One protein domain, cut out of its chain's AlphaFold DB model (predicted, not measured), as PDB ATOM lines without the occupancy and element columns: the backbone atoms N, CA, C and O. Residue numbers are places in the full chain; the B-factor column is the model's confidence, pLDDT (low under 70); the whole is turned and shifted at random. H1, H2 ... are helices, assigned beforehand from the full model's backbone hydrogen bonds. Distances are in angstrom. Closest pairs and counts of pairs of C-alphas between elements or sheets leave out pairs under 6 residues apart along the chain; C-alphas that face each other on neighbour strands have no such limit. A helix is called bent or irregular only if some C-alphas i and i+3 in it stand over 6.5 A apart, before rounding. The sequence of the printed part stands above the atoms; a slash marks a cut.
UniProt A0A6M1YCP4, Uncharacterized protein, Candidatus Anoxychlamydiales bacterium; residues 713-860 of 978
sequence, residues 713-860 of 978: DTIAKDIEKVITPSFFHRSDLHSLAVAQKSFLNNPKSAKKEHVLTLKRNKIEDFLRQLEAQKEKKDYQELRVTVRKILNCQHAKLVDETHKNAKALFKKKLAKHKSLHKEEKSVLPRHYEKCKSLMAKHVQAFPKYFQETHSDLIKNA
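AT A GLANCE: This is residues 713 to 860 of the 978 residues of an uncharacterized protein of Candidatus Anoxychlamydiales bacterium (UniProt A0A6M1YCP4). A compact bundle of helices has a long, curving helical arm running out of one end: H2, H3, H4 and the first part of H5 fold back and forth, H1 packs along H5a, and residues 822 to 860 of H5 stick out. This arm makes much of the length; the body without it spans 48 by 25 by 22 A. The printed part has 148 residues with five named helices, H1 to H5 in order, and no named strand; its class is all helix. The whole is extended, with a radius of gyration of the C-alphas of 27.2 A and spans of 95 by 31 by 27 A.

HOW THE PARTS SIT: The longest helix, H5, residues 798 to 860, was assigned as one helix by its hydrogen bonds but is bent: C-alphas 843 and 846 are 6.9 A apart. Its arms, H5a, residues 798 to 843, and H5b, residues 846 to 860, stand at a steep tilt of 52 degrees. H5a is itself irregular, with C-alphas 825 and 828 6.8 A apart. H4, residues 776 to 790, forms a helical hairpin with H5a, which touches it with residues 798 to 812 alone; the closest C-alphas, of Thr 785 and Ala 805, are 5.8 A apart. H1, residues 713 to 723, touches residues 806 to 820 of H5a at a shallow tilt of 17 degrees, opposite ways; the closest C-alphas are those of Ala 716 and Leu 813, at 5.6 A. H2, residues 732 to 744, and H3, residues 750 to 771, form a helical hairpin at a shallow tilt of 33 degrees, only just short of steep; the C-alphas of Ala 739 and Leu 756 are closest, at 5.1 A. H3 and H5a are apart, and H5b touches no helix. H1, H2, H3, H4 and H5a form a bundle, helices set side by side. In H2, H3 and H5b every O i to N i+4 pair is within hydrogen-bond range; in H1 5 of 7 are, in H4 10 of 11 and in H5a 40 of 42.

IN THESE COORDINATES: H5a is 67.4 A long from first to last C-alpha, starting at C-alpha 798 (137.238, 131.741, 133.334). H5b, 21.1 A, ends at C-alpha 860 (99.784, 54.385, 130.548). H3 is 30.9 A long, H4 21.0 A, H2 18.2 A and H1 15.5 A, beginning at C-alpha 713 (116.232, 109.449, 133.416).

THE WHOLE: The C-alphas of Lys 748 and Lys 858 are farthest apart, at 94.8 A. The printed part has no cut, and no link is long. Mean pLDDT of the printed part is 75.7; 42 residues are under 70, among them 721 to 731, 769 to 778 and 841 to 857.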
ATOM      1  N   ASP A 713     116.721 108.713 132.242       78.94
ATOM      2  CA  ASP A 713     116.232 109.449 133.416       78.94
ATOM      3  C   ASP A 713     117.321 109.646 134.491       78.94
ATOM      4  O   ASP A 713     117.516 110.767 134.959       78.94
ATOM      5  N   THR A 714     118.091 108.601 134.822       76.56
ATOM      6  CA  THR A 714     119.219 108.693 135.774       76.56
ATOM      7  C   THR A 714     120.259 109.703 135.283       76.56
ATOM      8  O   THR A 714     120.621 110.631 136.005       76.56
ATOM      9  N   ILE A 715     120.664 109.589 134.013       75.75
ATOM     10  CA  ILE A 715     121.626 110.494 133.374       75.75
ATOM     11  C   ILE A 715     121.100 111.937 133.357       75.75
ATOM     12  O   ILE A 715     121.854 112.864 133.657       75.75
ATOM     13  N   ALA A 716     119.817 112.145 133.048       77.62
ATOM     14  CA  ALA A 716     119.207 113.469 133.087       77.62
ATOM     15  C   ALA A 716     119.219 114.051 134.509       77.62
ATOM     16  O   ALA A 716     119.684 115.175 134.686       77.62
ATOM     17  N   LYS A 717     118.778 113.290 135.521       76.06
ATOM     18  CA  LYS A 717     118.766 113.712 136.934       76.06
ATOM     19  C   LYS A 717     120.164 114.046 137.452       76.06
ATOM     20  O   LYS A 717     120.325 115.047 138.147       76.06
ATOM     21  N   ASP A 718     121.175 113.253 137.110       73.00
ATOM     22  CA  ASP A 718     122.547 113.511 137.548       73.00
ATOM     23  C   ASP A 718     123.151 114.738 136.856       73.00
ATOM     24  O   ASP A 718     123.698 115.605 137.536       73.00
ATOM     25  N   ILE A 719     122.979 114.895 135.538       75.94
ATOM     26  CA  ILE A 719     123.384 116.126 134.836       75.94
ATOM     27  C   ILE A 719     122.651 117.350 135.420       75.94
ATOM     28  O   ILE A 719     123.264 118.401 135.612       75.94
ATOM     29  N   GLU A 720     121.365 117.223 135.754       73.75
ATOM     30  CA  GLU A 720     120.529 118.296 136.307       73.75
ATOM     31  C   GLU A 720     121.044 118.815 137.664       73.75
ATOM     32  O   GLU A 720     121.065 120.037 137.858       73.75
ATOM     33  N   LYS A 721     121.587 117.938 138.531       69.31
ATOM     34  CA  LYS A 721     122.274 118.311 139.792       69.31
ATOM     35  C   LYS A 721     123.459 119.266 139.579       69.31
ATOM     36  O   LYS A 721     123.788 120.039 140.477       69.31
ATOM     37  N   VAL A 722     124.109 119.238 138.410       68.38
ATOM     38  CA  VAL A 722     125.284 120.083 138.111       68.38
ATOM     39  C   VAL A 722     124.893 121.497 137.660       68.38
ATOM     40  O   VAL A 722     125.680 122.433 137.834       68.38
ATOM     41  N   ILE A 723     123.699 121.685 137.079       67.88
ATOM     42  CA  ILE A 723     123.335 122.929 136.370       67.88
ATOM     43  C   ILE A 723     122.101 123.692 136.883       67.88
ATOM     44  O   ILE A 723     121.946 124.849 136.479       67.88
ATOM     45  N   THR A 724     121.253 123.133 137.753       54.00
ATOM     46  CA  THR A 724     119.912 123.710 138.025       54.00
ATOM     47  C   THR A 724     119.305 123.302 139.385       54.00
ATOM     48  O   THR A 724     119.622 122.218 139.863       54.00
ATOM     49  N   PRO A 725     118.346 124.063 139.971       47.81
ATOM     50  CA  PRO A 725     118.013 125.475 139.727       47.81
ATOM     51  C   PRO A 725     117.824 126.350 140.999       47.81
ATOM     52  O   PRO A 725     117.463 127.517 140.868       47.81
ATOM     53  N   SER A 726     118.018 125.838 142.221       38.75
ATOM     54  CA  SER A 726     117.632 126.529 143.468       38.75
ATOM     55  C   SER A 726     118.658 127.565 143.962       38.75
ATOM     56  O   SER A 726     119.647 127.224 144.600       38.75
ATOM     57  N   PHE A 727     118.346 128.843 143.712       33.47
ATOM     58  CA  PHE A 727     118.998 130.064 144.219       33.47
ATOM     59  C   PHE A 727     120.513 130.244 143.946       33.47
ATOM     60  O   PHE A 727     121.388 129.527 144.421       33.47
ATOM     61  N   PHE A 728     120.782 131.297 143.169       40.66
ATOM     62  CA  PHE A 728     122.028 132.024 142.887       40.66
ATOM     63  C   PHE A 728     123.362 131.576 143.548       40.66
ATOM     64  O   PHE A 728     123.504 131.418 144.756       40.66
ATOM     65  N   HIS A 729     124.407 131.516 142.707       49.00
ATOM     66  CA  HIS A 729     125.837 131.374 143.047       49.00
ATOM     67  C   HIS A 729     126.347 130.040 143.642       49.00
ATOM     68  O   HIS A 729     127.517 129.988 144.025       49.00
ATOM     69  N   ARG A 730     125.561 128.950 143.684       55.28
ATOM     70  CA  ARG A 730     125.967 127.712 144.401       55.28
ATOM     71  C   ARG A 730     126.062 126.387 143.622       55.28
ATOM     72  O   ARG A 730     126.361 125.380 144.256       55.28
ATOM     73  N   SER A 731     125.890 126.335 142.294       66.81
ATOM     74  CA  SER A 731     126.162 125.074 141.568       66.81
ATOM     75  C   SER A 731     127.651 124.711 141.636       66.81
ATOM     76  O   SER A 731     128.503 125.603 141.637       66.81
ATOM     77  N   ASP A 732     127.993 123.419 141.686       73.69
ATOM     78  CA  ASP A 732     129.393 123.017 141.879       73.69
ATOM     79  C   ASP A 732     130.294 123.522 140.741       73.69
ATOM     80  O   ASP A 732     131.345 124.097 141.025       73.69
ATOM     81  N   LEU A 733     129.836 123.436 139.482       78.00
ATOM     82  CA  LEU A 733     130.525 123.970 138.297       78.00
ATOM     83  C   LEU A 733     130.821 125.481 138.408       78.00
ATOM     84  O   LEU A 733     131.909 125.927 138.048       78.00
ATOM     85  N   HIS A 734     129.879 126.266 138.946       81.50
ATOM     86  CA  HIS A 734     130.081 127.697 139.200       81.50
ATOM     87  C   HIS A 734     131.027 127.922 140.385       81.50
ATOM     88  O   HIS A 734     131.899 128.784 140.325       81.50
ATOM     89  N   SER A 735     130.922 127.113 141.444       80.88
ATOM     90  CA  SER A 735     131.826 127.194 142.600       80.88
ATOM     91  C   SER A 735     133.280 126.859 142.235       80.88
ATOM     92  O   SER A 735     134.197 127.455 142.796       80.88
ATOM     93  N   LEU A 736     133.488 125.980 141.248       86.50
ATOM     94  CA  LEU A 736     134.793 125.688 140.660       86.50
ATOM     95  C   LEU A 736     135.338 126.888 139.880       86.50
ATOM     96  O   LEU A 736     136.480 127.281 140.097       86.50
ATOM     97  N   ALA A 737     134.520 127.505 139.023       86.44
ATOM     98  CA  ALA A 737     134.904 128.705 138.279       86.44
ATOM     99  C   ALA A 737     135.256 129.876 139.220       86.44
ATOM    100  O   ALA A 737     136.270 130.546 139.029       86.44
ATOM    101  N   VAL A 738     134.481 130.080 140.292       87.88
ATOM    102  CA  VAL A 738     134.772 131.085 141.330       87.88
ATOM    103  C   VAL A 738     136.064 130.761 142.090       87.88
ATOM    104  O   VAL A 738     136.868 131.665 142.322       87.88
ATOM    105  N   ALA A 739     136.308 129.494 142.444       86.69
ATOM    106  CA  ALA A 739     137.551 129.082 143.097       86.69
ATOM    107  C   ALA A 739     138.774 129.298 142.186       86.69
ATOM    108  O   ALA A 739     139.742 129.921 142.621       86.69
ATOM    109  N   GLN A 740     138.689 128.890 140.913       90.69
ATOM    110  CA  GLN A 740     139.725 129.105 139.896       90.69
ATOM    111  C   GLN A 740     140.039 130.597 139.748       90.69
ATOM    112  O   GLN A 740     141.187 131.011 139.876       90.69
ATOM    113  N   LYS A 741     139.012 131.430 139.537       90.19
ATOM    114  CA  LYS A 741     139.165 132.881 139.365       90.19
ATOM    115  C   LYS A 741     139.758 133.548 140.612       90.19
ATOM    116  O   LYS A 741     140.599 134.435 140.495       90.19
ATOM    117  N   SER A 742     139.373 133.097 141.808       87.81
ATOM    118  CA  SER A 742     139.945 133.592 143.065       87.81
ATOM    119  C   SER A 742     141.417 133.199 143.227       87.81
ATOM    120  O   SER A 742     142.208 134.036 143.669       87.81
ATOM    121  N   PHE A 743     141.788 131.966 142.865       89.88
ATOM    122  CA  PHE A 743     143.169 131.481 142.884       89.88
ATOM    123  C   PHE A 743     144.046 132.227 141.869       89.88
ATOM    124  O   PHE A 743     145.060 132.784 142.261       89.88
ATOM    125  N   LEU A 744     143.616 132.366 140.610       88.50
ATOM    126  CA  LEU A 744     144.353 133.132 139.590       88.50
ATOM    127  C   LEU A 744     144.587 134.599 139.995       88.50
ATOM    128  O   LEU A 744     145.630 135.161 139.681       88.50
ATOM    129  N   ASN A 745     143.652 135.208 140.734       88.44
ATOM    130  CA  ASN A 745     143.806 136.567 141.268       88.44
ATOM    131  C   ASN A 745     144.762 136.667 142.481       88.44
ATOM    132  O   ASN A 745     145.101 137.775 142.883       88.44
ATOM    133  N   ASN A 746     145.151 135.555 143.119       87.31
ATOM    134  CA  ASN A 746     146.199 135.511 144.149       87.31
ATOM    135  C   ASN A 746     146.752 134.070 144.280       87.31
ATOM    136  O   ASN A 746     146.320 133.331 145.176       87.31
ATOM    137  N   PRO A 747     147.681 133.657 143.394       83.19
ATOM    138  CA  PRO A 747     148.118 132.263 143.294       83.19
ATOM    139  C   PRO A 747     149.062 131.833 144.423       83.19
ATOM    140  O   PRO A 747     149.230 130.643 144.649       83.19
ATOM    141  N   LYS A 748     149.634 132.773 145.191       86.25
ATOM    142  CA  LYS A 748     150.474 132.468 146.367       86.25
ATOM    143  C   LYS A 748     149.657 132.087 147.617       86.25
ATOM    144  O   LYS A 748     150.222 131.882 148.687       86.25
ATOM    145  N   SER A 749     148.326 132.029 147.523       90.88
ATOM    146  CA  SER A 749     147.449 131.776 148.669       90.88
ATOM    147  C   SER A 749     147.065 130.296 148.789       90.88
ATOM    148  O   SER A 749     146.055 129.863 148.230       90.88
ATOM    149  N   ALA A 750     147.808 129.542 149.607       83.62
ATOM    150  CA  ALA A 750     147.543 128.124 149.896       83.62
ATOM    151  C   ALA A 750     146.087 127.848 150.344       83.62
ATOM    152  O   ALA A 750     145.486 126.841 149.976       83.62
ATOM    153  N   LYS A 751     145.453 128.789 151.066       88.50
ATOM    154  CA  LYS A 751     144.026 128.704 151.441       88.50
ATOM    155  C   LYS A 751     143.093 128.675 150.219       88.50
ATOM    156  O   LYS A 751     142.076 127.986 150.248       88.50
ATOM    157  N   LYS A 752     143.417 129.409 149.148       86.94
ATOM    158  CA  LYS A 752     142.641 129.407 147.895       86.94
ATOM    159  C   LYS A 752     142.910 128.159 147.061       86.94
ATOM    160  O   LYS A 752     141.968 127.586 146.525       86.94
ATOM    161  N   GLU A 753     144.165 127.730 146.995       86.50
ATOM    162  CA  GLU A 753     144.592 126.500 146.321       86.50
ATOM    163  C   GLU A 753     143.922 125.252 146.920       86.50
ATOM    164  O   GLU A 753     143.366 124.421 146.198       86.50
ATOM    165  N   HIS A 754     143.862 125.167 148.252       87.00
ATOM    166  CA  HIS A 754     143.158 124.102 148.963       87.00
ATOM    167  C   HIS A 754     141.646 124.102 148.663       87.00
ATOM    168  O   HIS A 754     141.067 123.053 148.375       87.00
ATOM    169  N   VAL A 755     141.002 125.277 148.643       86.62
ATOM    170  CA  VAL A 755     139.581 125.411 148.267       86.62
ATOM    171  C   VAL A 755     139.338 125.007 146.807       86.62
ATOM    172  O   VAL A 755     138.372 124.296 146.529       86.62
ATOM    173  N   LEU A 756     140.213 125.406 145.878       88.31
ATOM    174  CA  LEU A 756     140.159 124.982 144.476       88.31
ATOM    175  C   LEU A 756     140.291 123.458 144.350       88.31
ATOM    176  O   LEU A 756     139.494 122.834 143.652       88.31
ATOM    177  N   THR A 757     141.225 122.852 145.082       85.19
ATOM    178  CA  THR A 757     141.451 121.398 145.098       85.19
ATOM    179  C   THR A 757     140.239 120.636 145.649       85.19
ATOM    180  O   THR A 757     139.784 119.674 145.030       85.19
ATOM    181  N   LEU A 758     139.624 121.110 146.739       85.06
ATOM    182  CA  LEU A 758     138.372 120.549 147.267       85.06
ATOM    183  C   LEU A 758     137.221 120.611 146.249       85.06
ATOM    184  O   LEU A 758     136.488 119.635 146.078       85.06
ATOM    185  N   LYS A 759     137.059 121.742 145.547       86.50
ATOM    186  CA  LYS A 759     136.029 121.888 144.503       86.50
ATOM    187  C   LYS A 759     136.316 121.037 143.269       86.50
ATOM    188  O   LYS A 759     135.380 120.484 142.693       86.50
ATOM    189  N   ARG A 760     137.590 120.893 142.895       83.12
ATOM    190  CA  ARG A 760     138.041 120.012 141.815       83.12
ATOM    191  C   ARG A 760     137.682 118.558 142.109       83.12
ATOM    192  O   ARG A 760     137.008 117.942 141.288       83.12
ATOM    193  N   ASN A 761     138.091 118.036 143.266       82.12
ATOM    194  CA  ASN A 761     137.908 116.624 143.612       82.12
ATOM    195  C   ASN A 761     136.422 116.248 143.618       82.12
ATOM    196  O   ASN A 761     136.033 115.325 142.910       82.12
ATOM    197  N   LYS A 762     135.568 117.059 144.264       80.94
ATOM    198  CA  LYS A 762     134.110 116.840 144.292       80.94
ATOM    199  C   LYS A 762     133.489 116.680 142.892       80.94
ATOM    200  O   LYS A 762     132.564 115.890 142.715       80.94
ATOM    201  N   ILE A 763     133.981 117.422 141.896       77.62
ATOM    202  CA  ILE A 763     133.480 117.353 140.514       77.62
ATOM    203  C   ILE A 763     134.143 116.215 139.730       77.62
ATOM    204  O   ILE A 763     133.469 115.566 138.932       77.62
ATOM    205  N   GLU A 764     135.430 115.930 139.952       75.19
ATOM    206  CA  GLU A 764     136.075 114.753 139.361       75.19
ATOM    207  C   GLU A 764     135.416 113.447 139.827       75.19
ATOM    208  O   GLU A 764     135.171 112.581 138.990       75.19
ATOM    209  N   ASP A 765     135.076 113.316 141.109       74.69
ATOM    210  CA  ASP A 765     134.424 112.121 141.658       74.69
ATOM    211  C   ASP A 765     133.004 111.942 141.110       74.69
ATOM    212  O   ASP A 765     132.636 110.850 140.675       74.69
ATOM    213  N   PHE A 766     132.234 113.030 141.014       72.44
ATOM    214  CA  PHE A 766     130.931 113.028 140.348       72.44
ATOM    215  C   PHE A 766     131.032 112.597 138.867       72.44
ATOM    216  O   PHE A 766     130.246 111.776 138.393       72.44
ATOM    217  N   LEU A 767     132.033 113.090 138.127       73.12
ATOM    218  CA  LEU A 767     132.260 112.689 136.733       73.12
ATOM    219  C   LEU A 767     132.699 111.218 136.605       73.12
ATOM    220  O   LEU A 767     132.308 110.558 135.645       73.12
ATOM    221  N   ARG A 768     133.456 110.678 137.571       71.88
ATOM    222  CA  ARG A 768     133.827 109.248 137.621       71.88
ATOM    223  C   ARG A 768     132.609 108.350 137.868       71.88
ATOM    224  O   ARG A 768     132.490 107.311 137.225       71.88
ATOM    225  N   GLN A 769     131.685 108.764 138.741       67.06
ATOM    226  CA  GLN A 769     130.424 108.042 138.985       67.06
ATOM    227  C   GLN A 769     129.558 107.948 137.714       67.06
ATOM    228  O   GLN A 769     128.932 106.916 137.470       67.06
ATOM    229  N   LEU A 770     129.577 108.984 136.868       61.69
ATOM    230  CA  LEU A 770     128.913 108.974 135.562       61.69
ATOM    231  C   LEU A 770     129.621 108.094 134.517       61.69
ATOM    232  O   LEU A 770     128.951 107.360 133.790       61.69
ATOM    233  N   GLU A 771     130.959 108.107 134.448       64.38
ATOM    234  CA  GLU A 771     131.725 107.298 133.478       64.38
ATOM    235  C   GLU A 771     131.454 105.783 133.593       64.38
ATOM    236  O   GLU A 771     131.543 105.067 132.590       64.38
ATOM    237  N   ALA A 772     131.039 105.298 134.769       60.00
ATOM    238  CA  ALA A 772     130.608 103.914 134.975       60.00
ATOM    239  C   ALA A 772     129.365 103.515 134.141       60.00
ATOM    240  O   ALA A 772     129.204 102.343 133.797       60.00
ATOM    241  N   GLN A 773     128.499 104.461 133.750       58.38
ATOM    242  CA  GLN A 773     127.200 104.183 133.109       58.38
ATOM    243  C   GLN A 773     127.246 104.086 131.563       58.38
ATOM    244  O   GLN A 773     126.275 104.373 130.852       58.38
ATOM    245  N   LYS A 774     128.371 103.601 131.019       54.09
ATOM    246  CA  LYS A 774     128.545 103.109 129.630       54.09
ATOM    247  C   LYS A 774     128.268 104.088 128.458       54.09
ATOM    248  O   LYS A 774     128.238 103.630 127.320       54.09
ATOM    249  N   GLU A 775     128.088 105.403 128.644       59.88
ATOM    250  CA  GLU A 775     128.070 106.397 127.532       59.88
ATOM    251  C   GLU A 775     129.402 107.172 127.447       59.88
ATOM    252  O   GLU A 775     129.451 108.388 127.627       59.88
ATOM    253  N   LYS A 776     130.515 106.464 127.178       62.03
ATOM    254  CA  LYS A 776     131.886 107.025 127.254       62.03
ATOM    255  C   LYS A 776     132.060 108.376 126.533       62.03
ATOM    256  O   LYS A 776     132.704 109.260 127.087       62.03
ATOM    257  N   LYS A 777     131.479 108.555 125.339       69.19
ATOM    258  CA  LYS A 777     131.697 109.746 124.496       69.19
ATOM    259  C   LYS A 777     131.097 111.032 125.085       69.19
ATOM    260  O   LYS A 777     131.789 112.044 125.168       69.19
ATOM    261  N   ASP A 778     129.846 110.992 125.548       68.12
ATOM    262  CA  ASP A 778     129.172 112.184 126.081       68.12
ATOM    263  C   ASP A 778     129.784 112.638 127.417       68.12
ATOM    264  O   ASP A 778     129.937 113.840 127.642       68.12
ATOM    265  N   TYR A 779     130.225 111.702 128.268       72.12
ATOM    266  CA  TYR A 779     130.939 112.042 129.504       72.12
ATOM    267  C   TYR A 779     132.364 112.539 129.267       72.12
ATOM    268  O   TYR A 779     132.799 113.457 129.961       72.12
ATOM    269  N   GLN A 780     133.074 112.008 128.265       73.94
ATOM    270  CA  GLN A 780     134.387 112.526 127.873       73.94
ATOM    271  C   GLN A 780     134.303 113.997 127.440       73.94
ATOM    272  O   GLN A 780     135.103 114.802 127.912       73.94
ATOM    273  N   GLU A 781     133.309 114.385 126.632       74.81
ATOM    274  CA  GLU A 781     133.095 115.792 126.252       74.81
ATOM    275  C   GLU A 781     132.832 116.695 127.473       74.81
ATOM    276  O   GLU A 781     133.438 117.765 127.601       74.81
ATOM    277  N   LEU A 782     131.979 116.257 128.407       77.31
ATOM    278  CA  LEU A 782     131.688 116.994 129.642       77.31
ATOM    279  C   LEU A 782     132.944 117.127 130.529       77.31
ATOM    280  O   LEU A 782     133.267 118.227 130.982       77.31
ATOM    281  N   ARG A 783     133.705 116.040 130.716       77.25
ATOM    282  CA  ARG A 783     134.936 115.992 131.527       77.25
ATOM    283  C   ARG A 783     136.071 116.826 130.932       77.25
ATOM    284  O   ARG A 783     136.744 117.548 131.669       77.25
ATOM    285  N   VAL A 784     136.265 116.784 129.612       80.50
ATOM    286  CA  VAL A 784     137.200 117.669 128.892       80.50
ATOM    287  C   VAL A 784     136.804 119.133 129.085       80.50
ATOM    288  O   VAL A 784     137.663 119.978 129.327       80.50
ATOM    289  N   THR A 785     135.509 119.443 129.047       77.62
ATOM    290  CA  THR A 785     135.027 120.824 129.177       77.62
ATOM    291  C   THR A 785     135.143 121.358 130.612       77.62
ATOM    292  O   THR A 785     135.489 122.523 130.797       77.62
ATOM    293  N   VAL A 786     134.989 120.510 131.636       79.25
ATOM    294  CA  VAL A 786     135.341 120.856 133.030       79.25
ATOM    295  C   VAL A 786     136.851 121.084 133.189       79.25
ATOM    296  O   VAL A 786     137.258 122.067 133.809       79.25
ATOM    297  N   ARG A 787     137.699 120.244 132.576       80.38
ATOM    298  CA  ARG A 787     139.163 120.440 132.573       80.38
ATOM    299  C   ARG A 787     139.589 121.765 131.930       80.38
ATOM    300  O   ARG A 787     140.548 122.367 132.397       80.38
ATOM    301  N   LYS A 788     138.856 122.280 130.934       84.81
ATOM    302  CA  LYS A 788     139.113 123.620 130.368       84.81
ATOM    303  C   LYS A 788     138.902 124.758 131.380       84.81
ATOM    304  O   LYS A 788     139.569 125.779 131.258       84.81
ATOM    305  N   ILE A 789     138.031 124.599 132.385       83.19
ATOM    306  CA  ILE A 789     137.883 125.582 133.478       83.19
ATOM    307  C   ILE A 789     139.102 125.518 134.412       83.19
ATOM    308  O   ILE A 789     139.702 126.551 134.693       83.19
ATOM    309  N   LEU A 790     139.498 124.310 134.837       79.50
ATOM    310  CA  LEU A 790     140.662 124.067 135.711       79.50
ATOM    311  C   LEU A 790     141.989 124.548 135.108       79.50
ATOM    312  O   LEU A 790     142.840 125.082 135.812       79.50
ATOM    313  N   ASN A 791     142.162 124.361 133.800       83.44
ATOM    314  CA  ASN A 791     143.397 124.697 133.095       83.44
ATOM    315  C   ASN A 791     143.382 126.131 132.527       83.44
ATOM    316  O   ASN A 791     144.276 126.503 131.770       83.44
ATOM    317  N   CYS A 792     142.367 126.941 132.850       84.31
ATOM    318  CA  CYS A 792     142.291 128.324 132.393       84.31
ATOM    319  C   CYS A 792     143.336 129.182 133.123       84.31
ATOM    320  O   CYS A 792     143.303 129.281 134.350       84.31
ATOM    321  N   GLN A 793     144.241 129.812 132.369       83.75
ATOM    322  CA  GLN A 793     145.369 130.597 132.895       83.75
ATOM    323  C   GLN A 793     145.034 132.076 133.162       83.75
ATOM    324  O   GLN A 793     145.812 132.782 133.802       83.75
ATOM    325  N   HIS A 794     143.888 132.576 132.687       84.88
ATOM    326  CA  HIS A 794     143.535 133.997 132.773       84.88
ATOM    327  C   HIS A 794     142.178 134.204 133.445       84.88
ATOM    328  O   HIS A 794     141.141 133.793 132.926       84.88
ATOM    329  N   ALA A 795     142.165 134.925 134.569       81.75
ATOM    330  CA  ALA A 795     140.969 135.162 135.382       81.75
ATOM    331  C   ALA A 795     139.805 135.841 134.627       81.75
ATOM    332  O   ALA A 795     138.650 135.671 135.017       81.75
ATOM    333  N   LYS A 796     140.090 136.575 133.540       81.38
ATOM    334  CA  LYS A 796     139.076 137.168 132.649       81.38
ATOM    335  C   LYS A 796     138.355 136.121 131.781       81.38
ATOM    336  O   LYS A 796     137.158 136.255 131.563       81.38
ATOM    337  N   LEU A 797     139.047 135.066 131.336       85.06
ATOM    338  CA  LEU A 797     138.488 134.030 130.451       85.06
ATOM    339  C   LEU A 797     137.683 132.957 131.205       85.06
ATOM    340  O   LEU A 797     136.816 132.317 130.619       85.06
ATOM    341  N   VAL A 798     137.923 132.765 132.511       85.25
ATOM    342  CA  VAL A 798     137.238 131.741 133.334       85.25
ATOM    343  C   VAL A 798     135.707 131.821 133.229       85.25
ATOM    344  O   VAL A 798     135.049 130.783 133.128       85.25
ATOM    345  N   ASP A 799     135.136 133.030 133.206       81.50
ATOM    346  CA  ASP A 799     133.683 133.225 133.110       81.50
ATOM    347  C   ASP A 799     133.122 132.790 131.745       81.50
ATOM    348  O   ASP A 799     131.996 132.294 131.663       81.50
ATOM    349  N   GLU A 800     133.901 132.946 130.675       83.50
ATOM    350  CA  GLU A 800     133.542 132.534 129.319       83.50
ATOM    351  C   GLU A 800     133.648 131.015 129.159       83.50
ATOM    352  O   GLU A 800     132.700 130.368 128.707       83.50
ATOM    353  N   THR A 801     134.733 130.405 129.646       84.31
ATOM    354  CA  THR A 801     134.873 128.943 129.684       84.31
ATOM    355  C   THR A 801     133.746 128.297 130.499       84.31
ATOM    356  O   THR A 801     133.202 127.266 130.101       84.31
ATOM    357  N   HIS A 802     133.324 128.933 131.598       84.88
ATOM    358  CA  HIS A 802     132.162 128.522 132.387       84.88
ATOM    359  C   HIS A 802     130.826 128.691 131.637       84.88
ATOM    360  O   HIS A 802     129.999 127.777 131.683       84.88
ATOM    361  N   LYS A 803     130.605 129.794 130.898       82.38
ATOM    362  CA  LYS A 803     129.427 129.953 130.015       82.38
ATOM    363  C   LYS A 803     129.359 128.832 128.972       82.38
ATOM    364  O   LYS A 803     128.315 128.191 128.835       82.38
ATOM    365  N   ASN A 804     130.477 128.544 128.307       82.88
ATOM    366  CA  ASN A 804     130.578 127.510 127.275       82.88
ATOM    367  C   ASN A 804     130.356 126.099 127.853       82.88
ATOM    368  O   ASN A 804     129.602 125.306 127.284       82.88
ATOM    369  N   ALA A 805     130.901 125.809 129.040       82.50
ATOM    370  CA  ALA A 805     130.599 124.581 129.775       82.50
ATOM    371  C   ALA A 805     129.103 124.462 130.112       82.50
ATOM    372  O   ALA A 805     128.474 123.445 129.816       82.50
ATOM    373  N   LYS A 806     128.499 125.518 130.667       82.56
ATOM    374  CA  LYS A 806     127.074 125.555 131.027       82.56
ATOM    375  C   LYS A 806     126.159 125.346 129.811       82.56
ATOM    376  O   LYS A 806     125.121 124.696 129.945       82.56
ATOM    377  N   ALA A 807     126.544 125.841 128.634       82.25
ATOM    378  CA  ALA A 807     125.837 125.595 127.378       82.25
ATOM    379  C   ALA A 807     125.906 124.117 126.944       82.25
ATOM    380  O   ALA A 807     124.870 123.526 126.631       82.25
ATOM    381  N   LEU A 808     127.087 123.485 127.001       84.06
ATOM    382  CA  LEU A 808     127.247 122.059 126.682       84.06
ATOM    383  C   LEU A 808     126.443 121.160 127.637       84.06
ATOM    384  O   LEU A 808     125.708 120.287 127.176       84.06
ATOM    385  N   PHE A 809     126.527 121.406 128.949       83.69
ATOM    386  CA  PHE A 809     125.753 120.665 129.954       83.69
ATOM    387  C   PHE A 809     124.239 120.788 129.704       83.69
ATOM    388  O   PHE A 809     123.536 119.777 129.706       83.69
ATOM    389  N   LYS A 810     123.733 121.994 129.388       83.81
ATOM    390  CA  LYS A 810     122.328 122.189 128.977       83.81
ATOM    391  C   LYS A 810     121.967 121.401 127.710       83.81
ATOM    392  O   LYS A 810     120.904 120.788 127.673       83.81
ATOM    393  N   LYS A 811     122.838 121.381 126.691       85.19
ATOM    394  CA  LYS A 811     122.614 120.638 125.435       85.19
ATOM    395  C   LYS A 811     122.515 119.125 125.674       85.19
ATOM    396  O   LYS A 811     121.611 118.487 125.137       85.19
ATOM    397  N   LYS A 812     123.391 118.552 126.511       84.38
ATOM    398  CA  LYS A 812     123.330 117.127 126.889       84.38
ATOM    399  C   LYS A 812     122.091 116.811 127.744       84.38
ATOM    400  O   LYS A 812     121.427 115.810 127.484       84.38
ATOM    401  N   LEU A 813     121.710 117.683 128.685       85.00
ATOM    402  CA  LEU A 813     120.469 117.525 129.459       85.00
ATOM    403  C   LEU A 813     119.226 117.500 128.554       85.00
ATOM    404  O   LEU A 813     118.366 116.637 128.716       85.00
ATOM    405  N   ALA A 814     119.152 118.407 127.574       83.62
ATOM    406  CA  ALA A 814     118.063 118.444 126.599       83.62
ATOM    407  C   ALA A 814     117.997 117.157 125.754       83.62
ATOM    408  O   ALA A 814     116.919 116.576 125.638       83.62
ATOM    409  N   LYS A 815     119.143 116.659 125.251       87.19
ATOM    410  CA  LYS A 815     119.242 115.365 124.542       87.19
ATOM    411  C   LYS A 815     118.624 114.230 125.369       87.19
ATOM    412  O   LYS A 815     117.713 113.560 124.892       87.19
ATOM    413  N   HIS A 816     119.083 114.019 126.604       84.62
ATOM    414  CA  HIS A 816     118.601 112.895 127.417       84.62
ATOM    415  C   HIS A 816     117.143 113.060 127.873       84.62
ATOM    416  O   HIS A 816     116.432 112.061 127.958       84.62
ATOM    417  N   LYS A 817     116.654 114.294 128.077       83.50
ATOM    418  CA  LYS A 817     115.222 114.547 128.321       83.50
ATOM    419  C   LYS A 817     114.348 114.262 127.093       83.50
ATOM    420  O   LYS A 817     113.234 113.775 127.280       83.50
ATOM    421  N   SER A 818     114.842 114.501 125.874       86.12
ATOM    422  CA  SER A 818     114.147 114.117 124.633       86.12
ATOM    423  C   SER A 818     114.088 112.596 124.487       86.12
ATOM    424  O   SER A 818     112.995 112.034 124.479       86.12
ATOM    425  N   LEU A 819     115.240 111.915 124.550       84.44
ATOM    426  CA  LEU A 819     115.331 110.450 124.457       84.44
ATOM    427  C   LEU A 819     114.478 109.739 125.521       84.44
ATOM    428  O   LEU A 819     113.760 108.793 125.214       84.44
ATOM    429  N   HIS A 820     114.486 110.218 126.770       83.69
ATOM    430  CA  HIS A 820     113.611 109.687 127.819       83.69
ATOM    431  C   HIS A 820     112.116 109.856 127.483       83.69
ATOM    432  O   HIS A 820     111.324 108.956 127.763       83.69
ATOM    433  N   LYS A 821     111.710 110.979 126.872       82.19
ATOM    434  CA  LYS A 821     110.321 111.217 126.442       82.19
ATOM    435  C   LYS A 821     109.938 110.334 125.246       82.19
ATOM    436  O   LYS A 821     108.837 109.790 125.235       82.19
ATOM    437  N   GLU A 822     110.841 110.174 124.283       83.75
ATOM    438  CA  GLU A 822     110.679 109.342 123.085       83.75
ATOM    439  C   GLU A 822     110.538 107.859 123.455       83.75
ATOM    440  O   GLU A 822     109.493 107.263 123.190       83.75
ATOM    441  N   GLU A 823     111.506 107.281 124.172       82.00
ATOM    442  CA  GLU A 823     111.473 105.858 124.554       82.00
ATOM    443  C   GLU A 823     110.254 105.541 125.445       82.00
ATOM    444  O   GLU A 823     109.591 104.513 125.271       82.00
ATOM    445  N   LYS A 824     109.870 106.473 126.336       78.44
ATOM    446  CA  LYS A 824     108.648 106.381 127.155       78.44
ATOM    447  C   LYS A 824     107.349 106.495 126.346       78.44
ATOM    448  O   LYS A 824     106.335 105.959 126.784       78.44
ATOM    449  N   SER A 825     107.356 107.140 125.176       79.06
ATOM    450  CA  SER A 825     106.191 107.207 124.276       79.06
ATOM    451  C   SER A 825     105.976 105.922 123.465       79.06
ATOM    452  O   SER A 825     104.848 105.613 123.084       79.06
ATOM    453  N   VAL A 826     107.039 105.140 123.245       79.44
ATOM    454  CA  VAL A 826     106.999 103.845 122.539       79.44
ATOM    455  C   VAL A 826     106.597 102.694 123.477       79.44
ATOM    456  O   VAL A 826     105.993 101.708 123.040       79.44
ATOM    457  N   LEU A 827     106.871 102.842 124.778       72.12
ATOM    458  CA  LEU A 827     106.595 101.854 125.826       72.12
ATOM    459  C   LEU A 827     105.145 101.303 125.838       72.12
ATOM    460  O   LEU A 827     105.004 100.082 125.924       72.12
ATOM    461  N   PRO A 828     104.064 102.104 125.680       73.69
ATOM    462  CA  PRO A 828     102.692 101.580 125.684       73.69
ATOM    463  C   PRO A 828     102.395 100.630 124.515       73.69
ATOM    464  O   PRO A 828     101.626  99.686 124.674       73.69
ATOM    465  N   ARG A 829     103.039 100.820 123.351       78.06
ATOM    466  CA  ARG A 829     102.887  99.908 122.202       78.06
ATOM    467  C   ARG A 829     103.504  98.538 122.490       78.06
ATOM    468  O   ARG A 829     102.913  97.521 122.141       78.06
ATOM    469  N   HIS A 830     104.658  98.508 123.158       73.88
ATOM    470  CA  HIS A 830     105.294  97.257 123.585       73.88
ATOM    471  C   HIS A 830     104.460  96.573 124.677       73.88
ATOM    472  O   HIS A 830     104.258  95.363 124.633       73.88
ATOM    473  N   TYR A 831     103.907  97.357 125.602       73.50
ATOM    474  CA  TYR A 831     103.033  96.882 126.672       73.50
ATOM    475  C   TYR A 831     101.745  96.223 126.147       73.50
ATOM    476  O   TYR A 831     101.415  95.111 126.555       73.50
ATOM    477  N   GLU A 832     101.041  96.849 125.198       74.06
ATOM    478  CA  GLU A 832      99.834  96.259 124.602       74.06
ATOM    479  C   GLU A 832     100.147  95.083 123.653       74.06
ATOM    480  O   GLU A 832      99.403  94.104 123.654       74.06
ATOM    481  N   LYS A 833     101.290  95.084 122.937       78.94
ATOM    482  CA  LYS A 833     101.802  93.894 122.213       78.94
ATOM    483  C   LYS A 833     101.966  92.705 123.172       78.94
ATOM    484  O   LYS A 833     101.457  91.618 122.904       78.94
ATOM    485  N   CYS A 834     102.616  92.937 124.313       71.50
ATOM    486  CA  CYS A 834     102.820  91.952 125.379       71.50
ATOM    487  C   CYS A 834     101.491  91.437 125.958       71.50
ATOM    488  O   CYS A 834     101.272  90.232 126.039       71.50
ATOM    489  N   LYS A 835     100.572  92.342 126.309       72.62
ATOM    490  CA  LYS A 835      99.247  92.030 126.869       72.62
ATOM    491  C   LYS A 835      98.339  91.279 125.880       72.62
ATOM    492  O   LYS A 835      97.620  90.370 126.288       72.62
ATOM    493  N   SER A 836      98.415  91.598 124.586       75.12
ATOM    494  CA  SER A 836      97.701  90.884 123.518       75.12
ATOM    495  C   SER A 836      98.201  89.444 123.347       75.12
ATOM    496  O   SER A 836      97.393  88.516 123.285       75.12
ATOM    497  N   LEU A 837      99.524  89.238 123.336       72.44
ATOM    498  CA  LEU A 837     100.125  87.900 123.303       72.44
ATOM    499  C   LEU A 837      99.778  87.098 124.562       72.44
ATOM    500  O   LEU A 837      99.337  85.956 124.446       72.44
ATOM    501  N   MET A 838      99.887  87.707 125.747       68.88
ATOM    502  CA  MET A 838      99.500  87.087 127.018       68.88
ATOM    503  C   MET A 838      98.057  86.561 126.980       68.88
ATOM    504  O   MET A 838      97.819  85.403 127.313       68.88
ATOM    505  N   ALA A 839      97.099  87.375 126.523       67.06
ATOM    506  CA  ALA A 839      95.696  86.969 126.428       67.06
ATOM    507  C   ALA A 839      95.490  85.766 125.487       67.06
ATOM    508  O   ALA A 839      94.799  84.818 125.859       67.06
ATOM    509  N   LYS A 840      96.138  85.762 124.312       71.56
ATOM    510  CA  LYS A 840      96.082  84.633 123.367       71.56
ATOM    511  C   LYS A 840      96.680  83.352 123.950       71.56
ATOM    512  O   LYS A 840      96.102  82.284 123.780       71.56
ATOM    513  N   HIS A 841      97.808  83.442 124.655       66.81
ATOM    514  CA  HIS A 841      98.445  82.260 125.238       66.81
ATOM    515  C   HIS A 841      97.687  81.711 126.448       66.81
ATOM    516  O   HIS A 841      97.534  80.500 126.532       66.81
ATOM    517  N   VAL A 842      97.109  82.557 127.307       64.88
ATOM    518  CA  VAL A 842      96.217  82.105 128.395       64.88
ATOM    519  C   VAL A 842      94.960  81.401 127.851       64.88
ATOM    520  O   VAL A 842      94.454  80.487 128.491       64.88
ATOM    521  N   GLN A 843      94.477  81.765 126.657       65.81
ATOM    522  CA  GLN A 843      93.371  81.060 125.987       65.81
ATOM    523  C   GLN A 843      93.799  79.745 125.311       65.81
ATOM    524  O   GLN A 843      93.020  78.797 125.285       65.81
ATOM    525  N   ALA A 844      95.016  79.671 124.765       64.25
ATOM    526  CA  ALA A 844      95.526  78.467 124.105       64.25
ATOM    527  C   ALA A 844      96.078  77.414 125.084       64.25
ATOM    528  O   ALA A 844      96.066  76.224 124.779       64.25
ATOM    529  N   PHE A 845      96.564  77.841 126.253       65.81
ATOM    530  CA  PHE A 845      97.256  76.984 127.215       65.81
ATOM    531  C   PHE A 845      96.440  75.753 127.676       65.81
ATOM    532  O   PHE A 845      96.994  74.652 127.627       65.81
ATOM    533  N   PRO A 846      95.136  75.859 128.024       64.44
ATOM    534  CA  PRO A 846      94.351  74.694 128.445       64.44
ATOM    535  C   PRO A 846      94.275  73.584 127.390       64.44
ATOM    536  O   PRO A 846      94.208  72.414 127.751       64.44
ATOM    537  N   LYS A 847      94.333  73.934 126.096       68.69
ATOM    538  CA  LYS A 847      94.309  72.963 124.992       68.69
ATOM    539  C   LYS A 847      95.599  72.141 124.946       68.69
ATOM    540  O   LYS A 847      95.523  70.921 124.914       68.69
ATOM    541  N   TYR A 848      96.761  72.793 125.040       66.00
ATOM    542  CA  TYR A 848      98.049  72.096 125.119       66.00
ATOM    543  C   TYR A 848      98.135  71.193 126.358       66.00
ATOM    544  O   TYR A 848      98.585  70.056 126.253       66.00
ATOM    545  N   PHE A 849      97.643  71.661 127.513       65.38
ATOM    546  CA  PHE A 849      97.596  70.848 128.731       65.38
ATOM    547  C   PHE A 849      96.693  69.609 128.565       65.38
ATOM    548  O   PHE A 849      97.095  68.508 128.932       65.38
ATOM    549  N   GLN A 850      95.507  69.763 127.964       64.75
ATOM    550  CA  GLN A 850      94.597  68.648 127.658       64.75
ATOM    551  C   GLN A 850      95.197  67.648 126.660       64.75
ATOM    552  O   GLN A 850      95.054  66.443 126.848       64.75
ATOM    553  N   GLU A 851      95.889  68.125 125.623       69.44
ATOM    554  CA  GLU A 851      96.553  67.273 124.630       69.44
ATOM    555  C   GLU A 851      97.676  66.445 125.275       69.44
ATOM    556  O   GLU A 851      97.669  65.220 125.167       69.44
ATOM    557  N   THR A 852      98.568  67.080 126.047       66.81
ATOM    558  CA  THR A 852      99.654  66.374 126.757       66.81
ATOM    559  C   THR A 852      99.126  65.405 127.828       66.81
ATOM    560  O   THR A 852      99.703  64.338 128.030       66.81
ATOM    561  N   HIS A 853      98.012  65.729 128.499       63.50
ATOM    562  CA  HIS A 853      97.387  64.841 129.491       63.50
ATOM    563  C   HIS A 853      96.722  63.619 128.841       63.50
ATOM    564  O   HIS A 853      96.883  62.503 129.337       63.50
ATOM    565  N   SER A 854      96.060  63.807 127.696       66.00
ATOM    566  CA  SER A 854      95.474  62.723 126.897       66.00
ATOM    567  C   SER A 854      96.535  61.735 126.394       66.00
ATOM    568  O   SER A 854      96.364  60.522 126.523       66.00
ATOM    569  N   ASP A 855      97.672  62.234 125.893       69.81
ATOM    570  CA  ASP A 855      98.775  61.365 125.468       69.81
ATOM    571  C   ASP A 855      99.439  60.629 126.647       69.81
ATOM    572  O   ASP A 855      99.875  59.488 126.475       69.81
ATOM    573  N   LEU A 856      99.476  61.212 127.855       64.44
ATOM    574  CA  LEU A 856      99.994  60.518 129.041       64.44
ATOM    575  C   LEU A 856      99.089  59.350 129.459       64.44
ATOM    576  O   LEU A 856      99.596  58.244 129.651       64.44
ATOM    577  N   ILE A 857      97.768  59.563 129.531       63.19
ATOM    578  CA  ILE A 857      96.793  58.493 129.827       63.19
ATOM    579  C   ILE A 857      96.940  57.360 128.807       63.19
ATOM    580  O   ILE A 857      97.137  56.207 129.179       63.19
ATOM    581  N   LYS A 858      96.951  57.696 127.515       70.50
ATOM    582  CA  LYS A 858      97.094  56.741 126.410       70.50
ATOM    583  C   LYS A 858      98.391  55.924 126.473       70.50
ATOM    584  O   LYS A 858      98.379  54.735 126.161       70.50
ATOM    585  N   ASN A 859      99.518  56.516 126.882       65.56
ATOM    586  CA  ASN A 859     100.761  55.756 127.071       65.56
ATOM    587  C   ASN A 859     100.696  54.834 128.303       65.56
ATOM    588  O   ASN A 859     101.222  53.721 128.245       65.56
ATOM    589  N   ALA A 860     100.016  55.237 129.380       63.12
ATOM    590  CA  ALA A 860      99.784  54.385 130.548       63.12
ATOM    591  C   ALA A 860      98.808  53.220 130.249       63.12
ATOM    592  O   ALA A 860      99.037  52.095 130.691       63.12
TER     593      ALA A 860